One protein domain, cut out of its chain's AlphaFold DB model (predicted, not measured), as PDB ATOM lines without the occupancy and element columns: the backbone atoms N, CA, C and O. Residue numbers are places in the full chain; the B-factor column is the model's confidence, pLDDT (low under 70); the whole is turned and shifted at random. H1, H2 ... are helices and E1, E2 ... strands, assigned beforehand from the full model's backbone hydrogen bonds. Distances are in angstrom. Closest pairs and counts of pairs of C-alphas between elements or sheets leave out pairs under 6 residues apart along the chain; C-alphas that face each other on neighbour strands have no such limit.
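AT A GLANCE: This is residues 508 to 632 of the 781 residues of the protein "Glucan endo-1,3-beta-glucosidase" of Grimontia celer (UniProt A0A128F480). Two four-stranded sheets, E1-E8-E3-E4 and E2-E7-E6-E5, stand face to face as a sandwich, and helix H1 covers the face of the first sheet that is turned away from the second. The unnamed residues 508 to 526 lie at the helix end of the longest axis, looping past H1 before they lead into E1. The 125 printed residues have eight named strands followed by one named helix, E1 to E8 and then H1, with both sheets antiparallel throughout. The class is mixed, helices and strands, with under half of the residues in named elements. The whole is compact, with a radius of gyration of the C-alphas of 14.4 A and spans of 41 by 33 by 24 A.

HOW THE PARTS SIT: After residues 508 to 526 comes E1, residues 527 to 534, an edge strand antiparallel to E8, residues 595 to 601; N 530 and O 598 are 2.9 A apart. E8 is also antiparallel to E3, residues 555 to 558, with N 557 and O 599 2.8 A apart. E3 forms a hairpin with E4, residues 562 to 564, the other edge strand, where N 556 and O 563 are 2.9 A apart. In the second sheet E2, residues 541 to 546, is antiparallel to E7, residues 583 to 588, with N 543 and O 586 at 2.8 A. E5, residues 569 to 572, E6, residues 575 to 578, and E7 are a meander, each strand the antiparallel neighbour of the one before; in its two hairpins N 571 and O 575 are 2.8 A apart, and N 578 and O 585 2.9 A. E1 and E2 are apart, while the closest C-alphas of E4 and E5, those of Val 563 and Leu 571, are 7.6 A apart. H1, residues 611 to 624, is on the first sheet, making two layers, a helix on one face of a sheet, at a height of 9.4 A. It lies over E8 and E3, and only just over E4, with 3 of its 14 C-alphas falling there. It runs slantwise to the strands, at 36 degrees to E8 on the local plane. The closest C-alphas of H1 and E8, those of Leu 623 and Val 595, are 6.3 A apart. In H1, 9 of 10 O i to N i+4 pairs are within hydrogen-bond range.

IN THESE COORDINATES: E1 starts at C-alpha 527 (-40.763, 25.167, 20.143) and is 21.5 A long. E2 and E7 each measure 16.5 A, and E8 20.3 A. H1 measures 18.7 A and ends at C-alpha 624 (-34.822, 4.097, 22.962).

THE WHOLE: The C-alphas farthest apart, those of Tyr 516 and Gln 538, are 42.4 A apart. The printed part has no cut and no long link. The model's confidence is under 70 at residues 512 to 519, 580 to 581, 606 and 608.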
ATOM      1  N   LEU A 508     -37.040  22.064  27.133       91.81
ATOM      2  CA  LEU A 508     -36.548  20.706  26.912       91.81
ATOM      3  C   LEU A 508     -35.396  20.374  27.861       91.81
ATOM      4  O   LEU A 508     -34.494  21.188  28.078       91.81
ATOM      5  N   ARG A 509     -35.419  19.153  28.394       87.25
ATOM      6  CA  ARG A 509     -34.321  18.523  29.131       87.25
ATOM      7  C   ARG A 509     -34.023  17.167  28.509       87.25
ATOM      8  O   ARG A 509     -34.916  16.339  28.378       87.25
ATOM      9  N   VAL A 510     -32.774  16.972  28.100       84.31
ATOM     10  CA  VAL A 510     -32.306  15.771  27.398       84.31
ATOM     11  C   VAL A 510     -31.041  15.239  28.059       84.31
ATOM     12  O   VAL A 510     -30.277  16.016  28.640       84.31
ATOM     13  N   ASP A 511     -30.785  13.939  27.923       72.50
ATOM     14  CA  ASP A 511     -29.585  13.318  28.484       72.50
ATOM     15  C   ASP A 511     -28.407  13.418  27.513       72.50
ATOM     16  O   ASP A 511     -28.513  13.047  26.340       72.50
ATOM     17  N   LEU A 512     -27.258  13.903  27.996       65.38
ATOM     18  CA  LEU A 512     -26.052  14.077  27.185       65.38
ATOM     19  C   LEU A 512     -24.938  13.107  27.626       65.38
ATOM     20  O   LEU A 512     -24.685  12.988  28.822       65.38
ATOM     21  N   PRO A 513     -24.227  12.436  26.691       48.25
ATOM     22  CA  PRO A 513     -23.260  11.375  27.017       48.25
ATOM     23  C   PRO A 513     -22.087  11.785  27.924       48.25
ATOM     24  O   PRO A 513     -21.579  10.947  28.663       48.25
ATOM     25  N   ASP A 514     -21.666  13.056  27.880       49.38
ATOM     26  CA  ASP A 514     -20.453  13.553  28.556       49.38
ATOM     27  C   ASP A 514     -20.725  14.670  29.585       49.38
ATOM     28  O   ASP A 514     -19.799  15.238  30.177       49.38
ATOM     29  N   VAL A 515     -22.002  14.977  29.829       47.28
ATOM     30  CA  VAL A 515     -22.459  15.961  30.816       47.28
ATOM     31  C   VAL A 515     -23.596  15.312  31.587       47.28
ATOM     32  O   VAL A 515     -24.665  15.090  31.029       47.28
ATOM     33  N   TYR A 516     -23.374  14.998  32.862       45.03
ATOM     34  CA  TYR A 516     -24.472  14.591  33.736       45.03
ATOM     35  C   TYR A 516     -25.452  15.766  33.901       45.03
ATOM     36  O   TYR A 516     -25.217  16.642  34.724       45.03
ATOM     37  N   GLU A 517     -26.504  15.713  33.080       50.59
ATOM     38  CA  GLU A 517     -27.889  16.178  33.244       50.59
ATOM     39  C   GLU A 517     -28.163  17.684  33.499       50.59
ATOM     40  O   GLU A 517     -27.411  18.414  34.149       50.59
ATOM     41  N   ASP A 518     -29.316  18.125  32.975       52.88
ATOM     42  CA  ASP A 518     -30.088  19.318  33.372       52.88
ATOM     43  C   ASP A 518     -29.745  20.708  32.801       52.88
ATOM     44  O   ASP A 518     -30.170  21.724  33.363       52.88
ATOM     45  N   ARG A 519     -29.096  20.819  31.630       62.50
ATOM     46  CA  ARG A 519     -29.134  22.117  30.927       62.50
ATOM     47  C   ARG A 519     -30.543  22.355  30.357       62.50
ATOM     48  O   ARG A 519     -30.976  21.564  29.520       62.50
ATOM     49  N   PRO A 520     -31.245  23.438  30.747       77.75
ATOM     50  CA  PRO A 520     -32.491  23.812  30.092       77.75
ATOM     51  C   PRO A 520     -32.196  24.216  28.644       77.75
ATOM     52  O   PRO A 520     -31.335  25.067  28.405       77.75
ATOM     53  N   LEU A 521     -32.899  23.608  27.695       85.44
ATOM     54  CA  LEU A 521     -32.865  23.987  26.286       85.44
ATOM     55  C   LEU A 521     -34.164  24.697  25.915       85.44
ATOM     56  O   LEU A 521     -35.241  24.326  26.394       85.44
ATOM     57  N   PHE A 522     -34.055  25.688  25.035       88.00
ATOM     58  CA  PHE A 522     -35.177  26.460  24.503       88.00
ATOM     59  C   PHE A 522     -35.983  27.205  25.573       88.00
ATOM     60  O   PHE A 522     -37.171  27.466  25.394       88.00
ATOM     61  N   ALA A 523     -35.326  27.595  26.671       83.12
ATOM     62  CA  ALA A 523     -35.884  28.574  27.597       83.12
ATOM     63  C   ALA A 523     -36.165  29.887  26.853       83.12
ATOM     64  O   ALA A 523     -35.363  30.319  26.019       83.12
ATOM     65  N   ASP A 524     -37.324  30.486  27.120       83.31
ATOM     66  CA  ASP A 524     -37.802  31.705  26.457       83.31
ATOM     67  C   ASP A 524     -37.861  31.615  24.912       83.31
ATOM     68  O   ASP A 524     -37.926  32.637  24.224       83.31
ATOM     69  N   THR A 525     -37.854  30.400  24.353       88.56
ATOM     70  CA  THR A 525     -37.848  30.145  22.907       88.56
ATOM     71  C   THR A 525     -39.048  29.292  22.520       88.56
ATOM     72  O   THR A 525     -39.373  28.303  23.173       88.56
ATOM     73  N   ARG A 526     -39.714  29.659  21.421       93.50
ATOM     74  CA  ARG A 526     -40.842  28.884  20.901       93.50
ATOM     75  C   ARG A 526     -40.365  27.575  20.294       93.50
ATOM     76  O   ARG A 526     -39.489  27.573  19.422       93.50
ATOM     77  N   PHE A 527     -40.995  26.485  20.711       96.25
ATOM     78  CA  PHE A 527     -40.763  25.167  20.143       96.25
ATOM     79  C   PHE A 527     -42.037  24.329  20.129       96.25
ATOM     80  O   PHE A 527     -42.912  24.497  20.979       96.25
ATOM     81  N   ALA A 528     -42.105  23.398  19.184       97.94
ATOM     82  CA  ALA A 528     -43.052  22.297  19.191       97.94
ATOM     83  C   ALA A 528     -42.303  20.969  19.140       97.94
ATOM     84  O   ALA A 528     -41.392  20.815  18.327       97.94
ATOM     85  N   LEU A 529     -42.699  20.013  19.976       98.62
ATOM     86  CA  LEU A 529     -42.191  18.645  19.933       98.62
ATOM     87  C   LEU A 529     -43.352  17.693  19.679       98.62
ATOM     88  O   LEU A 529     -44.338  17.716  20.413       98.62
ATOM     89  N   MET A 530     -43.211  16.858  18.656       98.69
ATOM     90  CA  MET A 530     -44.142  15.789  18.321       98.69
ATOM     91  C   MET A 530     -43.409  14.452  18.321       98.69
ATOM     92  O   MET A 530     -42.336  14.352  17.731       98.69
ATOM     93  N   THR A 531     -44.026  13.430  18.904       98.69
ATOM     94  CA  THR A 531     -43.604  12.027  18.800       98.69
ATOM     95  C   THR A 531     -44.790  11.218  18.296       98.69
ATOM     96  O   THR A 531     -45.910  11.412  18.777       98.69
ATOM     97  N   TRP A 532     -44.584  10.322  17.335       98.44
ATOM     98  CA  TRP A 532     -45.657   9.487  16.792       98.44
ATOM     99  C   TRP A 532     -45.147   8.108  16.388       98.44
ATOM    100  O   TRP A 532     -43.974   7.919  16.083       98.44
ATOM    101  N   GLN A 533     -46.058   7.146  16.399       97.81
ATOM    102  CA  GLN A 533     -45.874   5.825  15.825       97.81
ATOM    103  C   GLN A 533     -46.199   5.918  14.331       97.81
ATOM    104  O   GLN A 533     -47.355   6.155  13.980       97.81
ATOM    105  N   GLY A 534     -45.195   5.758  13.468       97.38
ATOM    106  CA  GLY A 534     -45.330   5.804  12.014       97.38
ATOM    107  C   GLY A 534     -46.218   4.691  11.463       97.38
ATOM    108  O   GLY A 534     -46.406   3.654  12.111       97.38
ATOM    109  N   LYS A 535     -46.792   4.950  10.283       96.69
ATOM    110  CA  LYS A 535     -47.448   3.960   9.419       96.69
ATOM    111  C   LYS A 535     -47.168   4.289   7.957       96.69
ATOM    112  O   LYS A 535     -47.259   5.447   7.553       96.69
ATOM    113  N   ALA A 536     -46.956   3.273   7.127       95.88
ATOM    114  CA  ALA A 536     -46.878   3.455   5.676       95.88
ATOM    115  C   ALA A 536     -48.260   3.805   5.076       95.88
ATOM    116  O   ALA A 536     -49.048   2.920   4.732       95.88
ATOM    117  N   LEU A 537     -48.565   5.103   4.970       95.31
ATOM    118  CA  LEU A 537     -49.836   5.638   4.456       95.31
ATOM    119  C   LEU A 537     -49.625   6.522   3.221       95.31
ATOM    120  O   LEU A 537     -48.550   7.069   3.002       95.31
ATOM    121  N   GLN A 538     -50.684   6.720   2.434       94.75
ATOM    122  CA  GLN A 538     -50.619   7.440   1.152       94.75
ATOM    123  C   GLN A 538     -50.350   8.946   1.273       94.75
ATOM    124  O   GLN A 538     -49.941   9.575   0.297       94.75
ATOM    125  N   LYS A 539     -50.632   9.539   2.436       96.31
ATOM    126  CA  LYS A 539     -50.474  10.973   2.683       96.31
ATOM    127  C   LYS A 539     -49.560  11.201   3.892       96.31
ATOM    128  O   LYS A 539     -49.597  10.395   4.826       96.31
ATOM    129  N   PRO A 540     -48.781  12.295   3.893       97.62
ATOM    130  CA  PRO A 540     -47.840  12.595   4.964       97.62
ATOM    131  C   PRO A 540     -48.537  13.097   6.230       97.62
ATOM    132  O   PRO A 540     -49.728  13.441   6.228       97.62
ATOM    133  N   THR A 541     -47.756  13.201   7.304       98.50
ATOM    134  CA  THR A 541     -48.089  14.042   8.455       98.50
ATOM    135  C   THR A 541     -48.121  15.498   8.005       98.50
ATOM    136  O   THR A 541     -47.208  15.939   7.317       98.50
ATOM    137  N   GLU A 542     -49.135  16.248   8.421       97.38
ATOM    138  CA  GLU A 542     -49.349  17.661   8.119       97.38
ATOM    139  C   GLU A 542     -49.340  18.473   9.420       97.38
ATOM    140  O   GLU A 542     -50.184  18.263  10.294       97.38
ATOM    141  N   MET A 543     -48.431  19.439   9.546       97.56
ATOM    142  CA  MET A 543     -48.356  20.356  10.686       97.56
ATOM    143  C   MET A 543     -48.531  21.797  10.222       97.56
ATOM    144  O   MET A 543     -47.845  22.246   9.305       97.56
ATOM    145  N   PHE A 544     -49.427  22.538  10.869       97.50
ATOM    146  CA  PHE A 544     -49.535  23.977  10.652       97.50
ATOM    147  C   PHE A 544     -48.478  24.701  11.483       97.50
ATOM    148  O   PHE A 544     -48.335  24.412  12.669       97.50
ATOM    149  N   ILE A 545     -47.769  25.651  10.873       95.94
ATOM    150  CA  ILE A 545     -46.825  26.551  11.541       95.94
ATOM    151  C   ILE A 545     -47.346  27.991  11.383       95.94
ATOM    152  O   ILE A 545     -47.555  28.429  10.247       95.94
ATOM    153  N   PRO A 546     -47.545  28.733  12.489       94.62
ATOM    154  CA  PRO A 546     -48.139  30.068  12.468       94.62
ATOM    155  C   PRO A 546     -47.196  31.126  11.886       94.62
ATOM    156  O   PRO A 546     -45.972  31.017  11.994       94.62
ATOM    157  N   GLY A 547     -47.765  32.191  11.313       90.31
ATOM    158  CA  GLY A 547     -47.010  33.253  10.635       90.31
ATOM    159  C   GLY A 547     -46.050  34.030  11.541       90.31
ATOM    160  O   GLY A 547     -45.038  34.549  11.067       90.31
ATOM    161  N   HIS A 548     -46.311  34.074  12.850       90.62
ATOM    162  CA  HIS A 548     -45.410  34.707  13.814       90.62
ATOM    163  C   HIS A 548     -44.135  33.891  14.115       90.62
ATOM    164  O   HIS A 548     -43.280  34.369  14.868       90.62
ATOM    165  N   MET A 549     -44.017  32.650  13.621       90.94
ATOM    166  CA  MET A 549     -42.776  31.869  13.650       90.94
ATOM    167  C   MET A 549     -42.070  32.034  12.311       90.94
ATOM    168  O   MET A 549     -42.544  31.540  11.294       90.94
ATOM    169  N   ASN A 550     -40.925  32.720  12.300       88.62
ATOM    170  CA  ASN A 550     -40.214  33.006  11.055       88.62
ATOM    171  C   ASN A 550     -39.698  31.707  10.401       88.62
ATOM    172  O   ASN A 550     -38.743  31.108  10.909       88.62
ATOM    173  N   PRO A 551     -40.226  31.299   9.229       87.88
ATOM    174  CA  PRO A 551     -39.816  30.044   8.610       87.88
ATOM    175  C   PRO A 551     -38.344  30.033   8.195       87.88
ATOM    176  O   PRO A 551     -37.731  28.976   8.155       87.88
ATOM    177  N   SER A 552     -37.740  31.194   7.918       88.38
ATOM    178  CA  SER A 552     -36.337  31.270   7.481       88.38
ATOM    179  C   SER A 552     -35.334  31.002   8.607       88.38
ATOM    180  O   SER A 552     -34.219  30.573   8.322       88.38
ATOM    181  N   SER A 553     -35.703  31.273   9.863       89.38
ATOM    182  CA  SER A 553     -34.863  30.971  11.034       89.38
ATOM    183  C   SER A 553     -35.236  29.652  11.703       89.38
ATOM    184  O   SER A 553     -34.410  29.097  12.427       89.38
ATOM    185  N   ALA A 554     -36.446  29.145  11.446       93.56
ATOM    186  CA  ALA A 554     -36.928  27.910  12.033       93.56
ATOM    187  C   ALA A 554     -36.033  26.716  11.672       93.56
ATOM    188  O   ALA A 554     -35.565  26.571  10.539       93.56
ATOM    189  N   VAL A 555     -35.815  25.837  12.644       95.81
ATOM    190  CA  VAL A 555     -35.066  24.591  12.485       95.81
ATOM    191  C   VAL A 555     -35.990  23.428  12.807       95.81
ATOM    192  O   VAL A 555     -36.673  23.435  13.829       95.81
ATOM    193  N   LEU A 556     -35.981  22.421  11.940       98.00
ATOM    194  CA  LEU A 556     -36.621  21.132  12.161       98.00
ATOM    195  C   LEU A 556     -35.543  20.090  12.464       98.00
ATOM    196  O   LEU A 556     -34.604  19.906  11.688       98.00
ATOM    197  N   VAL A 557     -35.691  19.393  13.584       98.06
ATOM    198  CA  VAL A 557     -34.866  18.251  13.983       98.06
ATOM    199  C   VAL A 557     -35.776  17.030  14.057       98.06
ATOM    200  O   VAL A 557     -36.663  16.980  14.903       98.06
ATOM    201  N   THR A 558     -35.562  16.051  13.183       98.50
ATOM    202  CA  THR A 558     -36.253  14.751  13.217       98.50
ATOM    203  C   THR A 558     -35.281  13.638  13.584       98.50
ATOM    204  O   THR A 558     -34.073  13.866  13.701       98.50
ATOM    205  N   ASP A 559     -35.754  12.407  13.739       97.75
ATOM    206  CA  ASP A 559     -34.879  11.247  13.905       97.75
ATOM    207  C   ASP A 559     -34.100  10.897  12.624       97.75
ATOM    208  O   ASP A 559     -32.992  10.360  12.707       97.75
ATOM    209  N   TRP A 560     -34.576  11.260  11.434       97.00
ATOM    210  CA  TRP A 560     -33.861  10.961  10.185       97.00
ATOM    211  C   TRP A 560     -33.072  12.140   9.605       97.00
ATOM    212  O   TRP A 560     -32.158  11.913   8.813       97.00
ATOM    213  N   GLY A 561     -33.334  13.382  10.021       95.62
ATOM    214  CA  GLY A 561     -32.729  14.559   9.397       95.62
ATOM    215  C   GLY A 561     -32.765  15.830  10.243       95.62
ATOM    216  O   GLY A 561     -33.397  15.901  11.293       95.62
ATOM    217  N   ILE A 562     -32.027  16.844   9.788       97.06
ATOM    218  CA  ILE A 562     -32.041  18.200  10.351       97.06
ATOM    219  C   ILE A 562     -32.182  19.171   9.183       97.06
ATOM    220  O   ILE A 562     -31.347  19.161   8.276       97.06
ATOM    221  N   VAL A 563     -33.191  20.034   9.235       96.62
ATOM    222  CA  VAL A 563     -33.479  21.037   8.205       96.62
ATOM    223  C   VAL A 563     -33.408  22.426   8.827       96.62
ATOM    224  O   VAL A 563     -34.042  22.700   9.843       96.62
ATOM    225  N   LYS A 564     -32.610  23.310   8.222       94.56
ATOM    226  CA  LYS A 564     -32.504  24.722   8.610       94.56
ATOM    227  C   LYS A 564     -33.249  25.573   7.594       94.56
ATOM    228  O   LYS A 564     -32.868  25.576   6.427       94.56
ATOM    229  N   GLY A 565     -34.238  26.320   8.060       93.00
ATOM    230  CA  GLY A 565     -35.149  27.066   7.210       93.00
ATOM    231  C   GLY A 565     -36.246  26.162   6.650       93.00
ATOM    232  O   GLY A 565     -35.980  25.203   5.934       93.00
ATOM    233  N   LEU A 566     -37.492  26.496   6.962       93.50
ATOM    234  CA  LEU A 566     -38.703  25.836   6.481       93.50
ATOM    235  C   LEU A 566     -39.324  26.656   5.347       93.50
ATOM    236  O   LEU A 566     -40.441  27.157   5.448       93.50
ATOM    237  N   THR A 567     -38.557  26.866   4.278       90.88
ATOM    238  CA  THR A 567     -39.026  27.597   3.092       90.88
ATOM    239  C   THR A 567     -39.890  26.710   2.204       90.88
ATOM    240  O   THR A 567     -39.646  25.512   2.129       90.88
ATOM    241  N   GLU A 568     -40.856  27.299   1.496       94.00
ATOM    242  CA  GLU A 568     -41.743  26.568   0.583       94.00
ATOM    243  C   GLU A 568     -40.970  25.731  -0.453       94.00
ATOM    244  O   GLU A 568     -40.009  26.208  -1.065       94.00
ATOM    245  N   GLY A 569     -41.423  24.496  -0.666       94.94
ATOM    246  CA  GLY A 569     -40.843  23.541  -1.605       94.94
ATOM    247  C   GLY A 569     -40.540  22.182  -0.978       94.94
ATOM    248  O   GLY A 569     -40.821  21.923   0.191       94.94
ATOM    249  N   ASP A 570     -39.963  21.300  -1.790       96.19
ATOM    250  CA  ASP A 570     -39.397  20.029  -1.340       96.19
ATOM    251  C   ASP A 570     -38.022  20.282  -0.704       96.19
ATOM    252  O   ASP A 570     -37.125  20.839  -1.344       96.19
ATOM    253  N   LEU A 571     -37.878  19.903   0.567       96.00
ATOM    254  CA  LEU A 571     -36.657  20.058   1.361       96.00
ATOM    255  C   LEU A 571     -35.839  18.756   1.421       96.00
ATOM    256  O   LEU A 571     -34.765  18.743   2.027       96.00
ATOM    257  N   GLY A 572     -36.295  17.694   0.746       95.62
ATOM    258  CA  GLY A 572     -35.651  16.386   0.693       95.62
ATOM    259  C   GLY A 572     -36.036  15.466   1.853       95.62
ATOM    260  O   GLY A 572     -36.619  15.885   2.848       95.62
ATOM    261  N   ASP A 573     -35.713  14.176   1.709       94.81
ATOM    262  CA  ASP A 573     -35.909  13.139   2.738       94.81
ATOM    263  C   ASP A 573     -37.340  13.065   3.309       94.81
ATOM    264  O   ASP A 573     -37.539  12.860   4.509       94.81
ATOM    265  N   GLY A 574     -38.340  13.242   2.437       96.06
ATOM    266  CA  GLY A 574     -39.758  13.203   2.805       96.06
ATOM    267  C   GLY A 574     -40.260  14.476   3.492       96.06
ATOM    268  O   GLY A 574     -41.360  14.482   4.031       96.06
ATOM    269  N   ILE A 575     -39.482  15.559   3.494       98.25
ATOM    270  CA  ILE A 575     -39.850  16.825   4.129       98.25
ATOM    271  C   ILE A 575     -40.216  17.830   3.042       98.25
ATOM    272  O   ILE A 575     -39.404  18.141   2.174       98.25
ATOM    273  N   SER A 576     -41.421  18.389   3.102       97.62
ATOM    274  CA  SER A 576     -41.812  19.489   2.217       97.62
ATOM    275  C   SER A 576     -42.630  20.543   2.945       97.62
ATOM    276  O   SER A 576     -43.251  20.276   3.971       97.62
ATOM    277  N   VAL A 577     -42.629  21.760   2.417       97.00
ATOM    278  CA  VAL A 577     -43.397  22.884   2.950       97.00
ATOM    279  C   VAL A 577     -44.275  23.450   1.848       97.00
ATOM    280  O   VAL A 577     -43.805  23.697   0.737       97.00
ATOM    281  N   THR A 578     -45.544  23.693   2.162       93.31
ATOM    282  CA  THR A 578     -46.503  24.335   1.254       93.31
ATOM    283  C   THR A 578     -47.093  25.593   1.878       93.31
ATOM    284  O   THR A 578     -47.403  25.604   3.073       93.31
ATOM    285  N   GLY A 579     -47.310  26.622   1.057       84.50
ATOM    286  CA  GLY A 579     -47.854  27.907   1.488       84.50
ATOM    287  C   GLY A 579     -46.772  28.945   1.792       84.50
ATOM    288  O   GLY A 579     -45.601  28.626   1.992       84.50
ATOM    289  N   GLN A 580     -47.184  30.213   1.820       65.12
ATOM    290  CA  GLN A 580     -46.352  31.365   2.169       65.12
ATOM    291  C   GLN A 580     -47.184  32.396   2.942       65.12
ATOM    292  O   GLN A 580     -48.389  32.514   2.724       65.12
ATOM    293  N   GLY A 581     -46.539  33.210   3.780       66.88
ATOM    294  CA  GLY A 581     -47.188  34.347   4.441       66.88
ATOM    295  C   GLY A 581     -47.669  34.042   5.861       66.88
ATOM    296  O   GLY A 581     -46.848  33.756   6.724       66.88
ATOM    297  N   THR A 582     -48.977  34.169   6.116       73.94
ATOM    298  CA  THR A 582     -49.605  34.164   7.461       73.94
ATOM    299  C   THR A 582     -49.573  32.810   8.186       73.94
ATOM    300  O   THR A 582     -49.992  32.716   9.333       73.94
ATOM    301  N   GLY A 583     -49.046  31.776   7.535       88.12
ATOM    302  CA  GLY A 583     -48.779  30.451   8.081       88.12
ATOM    303  C   GLY A 583     -48.319  29.512   6.966       88.12
ATOM    304  O   GLY A 583     -48.517  29.802   5.781       88.12
ATOM    305  N   ILE A 584     -47.688  28.399   7.329       93.62
ATOM    306  CA  ILE A 584     -47.228  27.368   6.384       93.62
ATOM    307  C   ILE A 584     -47.673  25.981   6.843       93.62
ATOM    308  O   ILE A 584     -47.934  25.755   8.023       93.62
ATOM    309  N   MET A 585     -47.728  25.043   5.903       96.06
ATOM    310  CA  MET A 585     -47.944  23.627   6.184       96.06
ATOM    311  C   MET A 585     -46.632  22.870   5.992       96.06
ATOM    312  O   MET A 585     -46.092  22.848   4.885       96.06
ATOM    313  N   LEU A 586     -46.127  22.261   7.062       97.56
ATOM    314  CA  LEU A 586     -45.003  21.330   7.042       97.56
ATOM    315  C   LEU A 586     -45.533  19.908   6.842       97.56
ATOM    316  O   LEU A 586     -46.363  19.443   7.622       97.56
ATOM    317  N   ASN A 587     -45.017  19.218   5.832       98.31
ATOM    318  CA  ASN A 587     -45.344  17.836   5.521       98.31
ATOM    319  C   ASN A 587     -44.153  16.929   5.843       98.31
ATOM    320  O   ASN A 587     -43.042  17.193   5.376       98.31
ATOM    321  N   LEU A 588     -44.393  15.865   6.610       98.50
ATOM    322  CA  LEU A 588     -43.402  14.842   6.952       98.50
ATOM    323  C   LEU A 588     -43.895  13.486   6.438       98.50
ATOM    324  O   LEU A 588     -44.868  12.945   6.963       98.50
ATOM    325  N   ASP A 589     -43.244  12.975   5.398       97.69
ATOM    326  CA  ASP A 589     -43.557  11.709   4.740       97.69
ATOM    327  C   ASP A 589     -42.528  10.635   5.108       97.69
ATOM    328  O   ASP A 589     -41.408  10.602   4.584       97.69
ATOM    329  N   ARG A 590     -42.908   9.753   6.030       95.94
ATOM    330  CA  ARG A 590     -42.063   8.677   6.534       95.94
ATOM    331  C   ARG A 590     -42.806   7.343   6.443       95.94
ATOM    332  O   ARG A 590     -43.743   7.067   7.178       95.94
ATOM    333  N   GLN A 591     -42.383   6.529   5.477       95.38
ATOM    334  CA  GLN A 591     -43.082   5.324   5.018       95.38
ATOM    335  C   GLN A 591     -42.621   4.061   5.756       95.38
ATOM    336  O   GLN A 591     -42.163   3.099   5.131       95.38
ATOM    337  N   ASP A 592     -42.691   4.077   7.081       96.06
ATOM    338  CA  ASP A 592     -42.363   2.925   7.916       96.06
ATOM    339  C   ASP A 592     -43.204   2.905   9.206       96.06
ATOM    340  O   ASP A 592     -44.022   3.797   9.442       96.06
ATOM    341  N   ASP A 593     -43.066   1.821   9.973       96.44
ATOM    342  CA  ASP A 593     -43.813   1.572  11.208       96.44
ATOM    343  C   ASP A 593     -42.935   1.816  12.455       96.44
ATOM    344  O   ASP A 593     -43.165   1.209  13.505       96.44
ATOM    345  N   ASP A 594     -41.893   2.649  12.364       96.75
ATOM    346  CA  ASP A 594     -41.053   2.992  13.515       96.75
ATOM    347  C   ASP A 594     -41.667   4.148  14.329       96.75
ATOM    348  O   ASP A 594     -42.599   4.839  13.910       96.75
ATOM    349  N   VAL A 595     -41.156   4.362  15.542       97.88
ATOM    350  CA  VAL A 595     -41.460   5.576  16.307       97.88
ATOM    351  C   VAL A 595     -40.570   6.706  15.797       97.88
ATOM    352  O   VAL A 595     -39.358   6.537  15.659       97.88
ATOM    353  N   HIS A 596     -41.163   7.874  15.579       98.38
ATOM    354  CA  HIS A 596     -40.490   9.063  15.072       98.38
ATOM    355  C   HIS A 596     -40.700  10.268  15.977       98.38
ATOM    356  O   HIS A 596     -41.652  10.318  16.763       98.38
ATOM    357  N   PHE A 597     -39.840  11.274  15.814       98.69
ATOM    358  CA  PHE A 597     -40.053  12.582  16.425       98.69
ATOM    359  C   PHE A 597     -39.766  13.732  15.462       98.69
ATOM    360  O   PHE A 597     -38.985  13.617  14.518       98.69
ATOM    361  N   ALA A 598     -40.379  14.878  15.745       98.62
ATOM    362  CA  ALA A 598     -40.133  16.145  15.078       98.62
ATOM    363  C   ALA A 598     -40.112  17.271  16.116       98.62
ATOM    364  O   ALA A 598     -41.119  17.560  16.761       98.62
ATOM    365  N   LEU A 599     -38.951  17.906  16.266       98.50
ATOM    366  CA  LEU A 599     -38.761  19.127  17.035       98.50
ATOM    367  C   LEU A 599     -38.662  20.307  16.066       98.50
ATOM    368  O   LEU A 599     -37.744  20.360  15.249       98.50
ATOM    369  N   ILE A 600     -39.579  21.260  16.181       97.94
ATOM    370  CA  ILE A 600     -39.573  22.517  15.430       97.94
ATOM    371  C   ILE A 600     -39.243  23.633  16.411       97.94
ATOM    372  O   ILE A 600     -39.961  23.820  17.389       97.94
ATOM    373  N   VAL A 601     -38.176  24.383  16.158       95.12
ATOM    374  CA  VAL A 601     -37.718  25.489  17.014       95.12
ATOM    375  C   VAL A 601     -37.559  26.749  16.180       95.12
ATOM    376  O   VAL A 601     -37.137  26.684  15.029       95.12
ATOM    377  N   GLU A 602     -37.901  27.906  16.742       89.00
ATOM    378  CA  GLU A 602     -37.847  29.177  16.006       89.00
ATOM    379  C   GLU A 602     -36.418  29.632  15.659       89.00
ATOM    380  O   GLU A 602     -36.195  30.248  14.614       89.00
ATOM    381  N   SER A 603     -35.459  29.346  16.540       80.56
ATOM    382  CA  SER A 603     -34.027  29.560  16.337       80.56
ATOM    383  C   SER A 603     -33.239  28.675  17.304       80.56
ATOM    384  O   SER A 603     -33.734  28.295  18.364       80.56
ATOM    385  N   THR A 604     -31.996  28.360  16.941       74.25
ATOM    386  CA  THR A 604     -31.028  27.674  17.811       74.25
ATOM    387  C   THR A 604     -29.784  28.516  18.082       74.25
ATOM    388  O   THR A 604     -28.800  28.000  18.601       74.25
ATOM    389  N   ASP A 605     -29.786  29.798  17.711       71.31
ATOM    390  CA  ASP A 605     -28.592  30.658  17.757       71.31
ATOM    391  C   ASP A 605     -28.089  30.922  19.187       71.31
ATOM    392  O   ASP A 605     -26.937  31.307  19.389       71.31
ATOM    393  N   HIS A 606     -28.951  30.709  20.183       65.50
ATOM    394  CA  HIS A 606     -28.664  30.925  21.601       65.50
ATOM    395  C   HIS A 606     -28.291  29.642  22.353       65.50
ATOM    396  O   HIS A 606     -27.926  29.699  23.530       65.50
ATOM    397  N   GLU A 607     -28.339  28.491  21.683       71.31
ATOM    398  CA  GLU A 607     -28.067  27.200  22.299       71.31
ATOM    399  C   GLU A 607     -26.591  26.828  22.162       71.31
ATOM    400  O   GLU A 607     -26.029  26.813  21.070       71.31
ATOM    401  N   ALA A 608     -25.944  26.478  23.279       67.69
ATOM    402  CA  ALA A 608     -24.556  25.995  23.265       67.69
ATOM    403  C   ALA A 608     -24.464  24.459  23.151       67.69
ATOM    404  O   ALA A 608     -23.535  23.852  23.680       67.69
ATOM    405  N   ILE A 609     -25.438  23.848  22.469       76.06
ATOM    406  CA  ILE A 609     -25.440  22.447  22.032       76.06
ATOM    407  C   ILE A 609     -25.488  22.415  20.502       76.06
ATOM    408  O   ILE A 609     -26.194  23.210  19.877       76.06
ATOM    409  N   SER A 610     -24.744  21.510  19.865       86.12
ATOM    410  CA  SER A 610     -24.874  21.341  18.418       86.12
ATOM    411  C   SER A 610     -26.188  20.637  18.063       86.12
ATOM    412  O   SER A 610     -26.663  19.758  18.779       86.12
ATOM    413  N   LEU A 611     -26.754  20.943  16.892       90.00
ATOM    414  CA  LEU A 611     -27.983  20.280  16.426       90.00
ATOM    415  C   LEU A 611     -27.840  18.753  16.332       90.00
ATOM    416  O   LEU A 611     -28.824  18.034  16.480       90.00
ATOM    417  N   LYS A 612     -26.623  18.247  16.090       90.75
ATOM    418  CA  LYS A 612     -26.380  16.805  15.989       90.75
ATOM    419  C   LYS A 612     -26.355  16.124  17.357       90.75
ATOM    420  O   LYS A 612     -26.885  15.021  17.481       90.75
ATOM    421  N   GLU A 613     -25.773  16.774  18.361       88.69
ATOM    422  CA  GLU A 613     -25.829  16.309  19.752       88.69
ATOM    423  C   GLU A 613     -27.271  16.323  20.254       88.69
ATOM    424  O   GLU A 613     -27.733  15.311  20.771       88.69
ATOM    425  N   LEU A 614     -28.014  17.405  19.991       90.56
ATOM    426  CA  LEU A 614     -29.438  17.500  20.316       90.56
ATOM    427  C   LEU A 614     -30.248  16.369  19.673       90.56
ATOM    428  O   LEU A 614     -30.979  15.669  20.366       90.56
ATOM    429  N   GLN A 615     -30.089  16.144  18.363       94.94
ATOM    430  CA  GLN A 615     -30.765  15.050  17.661       94.94
ATOM    431  C   GLN A 615     -30.443  13.686  18.288       94.94
ATOM    432  O   GLN A 615     -31.321  12.836  18.403       94.94
ATOM    433  N   THR A 616     -29.189  13.463  18.682       92.88
ATOM    434  CA  THR A 616     -28.757  12.199  19.299       92.88
ATOM    435  C   THR A 616     -29.389  12.015  20.677       92.88
ATOM    436  O   THR A 616     -29.906  10.942  20.965       92.88
ATOM    437  N   ALA A 617     -29.415  13.066  21.494       90.69
ATOM    438  CA  ALA A 617     -30.048  13.038  22.807       90.69
ATOM    439  C   ALA A 617     -31.556  12.750  22.700       90.69
ATOM    440  O   ALA A 617     -32.066  11.843  23.351       90.69
ATOM    441  N   LEU A 618     -32.250  13.433  21.782       94.75
ATOM    442  CA  LEU A 618     -33.673  13.203  21.521       94.75
ATOM    443  C   LEU A 618     -33.963  11.763  21.080       94.75
ATOM    444  O   LEU A 618     -34.943  11.188  21.538       94.75
ATOM    445  N   LYS A 619     -33.108  11.152  20.248       96.06
ATOM    446  CA  LYS A 619     -33.243   9.730  19.885       96.06
ATOM    447  C   LYS A 619     -33.169   8.817  21.103       96.06
ATOM    448  O   LYS A 619     -34.033   7.958  21.262       96.06
ATOM    449  N   ASN A 620     -32.174   9.021  21.960       92.81
ATOM    450  CA  ASN A 620     -31.983   8.194  23.149       92.81
ATOM    451  C   ASN A 620     -33.185   8.314  24.102       92.81
ATOM    452  O   ASN A 620     -33.720   7.305  24.557       92.81
ATOM    453  N   ASN A 621     -33.653   9.537  24.369       92.94
ATOM    454  CA  ASN A 621     -34.801   9.764  25.247       92.94
ATOM    455  C   ASN A 621     -36.119   9.255  24.634       92.94
ATOM    456  O   ASN A 621     -36.821   8.458  25.254       92.94
ATOM    457  N   LEU A 622     -36.458   9.684  23.414       95.69
ATOM    458  CA  LEU A 622     -37.790   9.473  22.836       95.69
ATOM    459  C   LEU A 622     -37.956   8.103  22.172       95.69
ATOM    460  O   LEU A 622     -39.042   7.533  22.237       95.69
ATOM    461  N   LEU A 623     -36.914   7.574  21.522       95.88
ATOM    462  CA  LEU A 623     -37.019   6.335  20.742       95.88
ATOM    463  C   LEU A 623     -36.532   5.115  21.524       95.88
ATOM    464  O   LEU A 623     -37.180   4.073  21.490       95.88
ATOM    465  N   GLU A 624     -35.401   5.232  22.228       93.19
ATOM    466  CA  GLU A 624     -34.822   4.097  22.962       93.19
ATOM    467  C   GLU A 624     -35.460   3.916  24.343       93.19
ATOM    468  O   GLU A 624     -35.793   2.793  24.726       93.19
ATOM    469  N   ARG A 625     -35.636   5.013  25.091       91.25
ATOM    470  CA  ARG A 625     -36.201   4.999  26.451       91.25
ATOM    471  C   ARG A 625     -37.706   5.224  26.509       91.25
ATOM    472  O   ARG A 625     -38.320   4.810  27.486       91.25
ATOM    473  N   GLN A 626     -38.290   5.829  25.473       92.56
ATOM    474  CA  GLN A 626     -39.707   6.211  25.442       92.56
ATOM    475  C   GLN A 626     -40.087   7.107  26.630       92.56
ATOM    476  O   GLN A 626     -41.076   6.884  27.327       92.56
ATOM    477  N   GLU A 627     -39.263   8.125  26.870       91.50
ATOM    478  CA  GLU A 627     -39.425   9.080  27.960       91.50
ATOM    479  C   GLU A 627     -39.575  10.501  27.429       91.50
ATOM    480  O   GLU A 627     -38.938  10.892  26.450       91.50
ATOM    481  N   SER A 628     -40.420  11.292  28.090       93.12
ATOM    482  CA  SER A 628     -40.614  12.690  27.723       93.12
ATOM    483  C   SER A 628     -39.395  13.533  28.078       93.12
ATOM    484  O   SER A 628     -38.776  13.361  29.122       93.12
ATOM    485  N   VAL A 629     -39.102  14.502  27.216       93.50
ATOM    486  CA  VAL A 629     -38.063  15.522  27.429       93.50
ATOM    487  C   VAL A 629     -38.663  16.891  27.752       93.50
ATOM    488  O   VAL A 629     -37.929  17.847  27.995       93.50
ATOM    489  N   VAL A 630     -39.994  17.017  27.718       95.31
ATOM    490  CA  VAL A 630     -40.692  18.273  28.013       95.31
ATOM    491  C   VAL A 630     -40.811  18.414  29.525       95.31
ATOM    492  O   VAL A 630     -41.452  17.602  30.194       95.31
ATOM    493  N   TYR A 631     -40.191  19.467  30.046       93.25
ATOM    494  CA  TYR A 631     -40.129  19.777  31.468       93.25
ATOM    495  C   TYR A 631     -40.870  21.083  31.760       93.25
ATOM    496  O   TYR A 631     -40.791  22.031  30.976       93.25
ATOM    497  N   LEU A 632     -41.560  21.146  32.900       93.75
ATOM    498  CA  LEU A 632     -42.370  22.279  33.355       93.75
ATOM    499  C   LEU A 632     -41.571  23.165  34.335       93.75
ATOM    500  O   LEU A 632     -41.528  22.880  35.542       93.75
TER     501      LEU A 632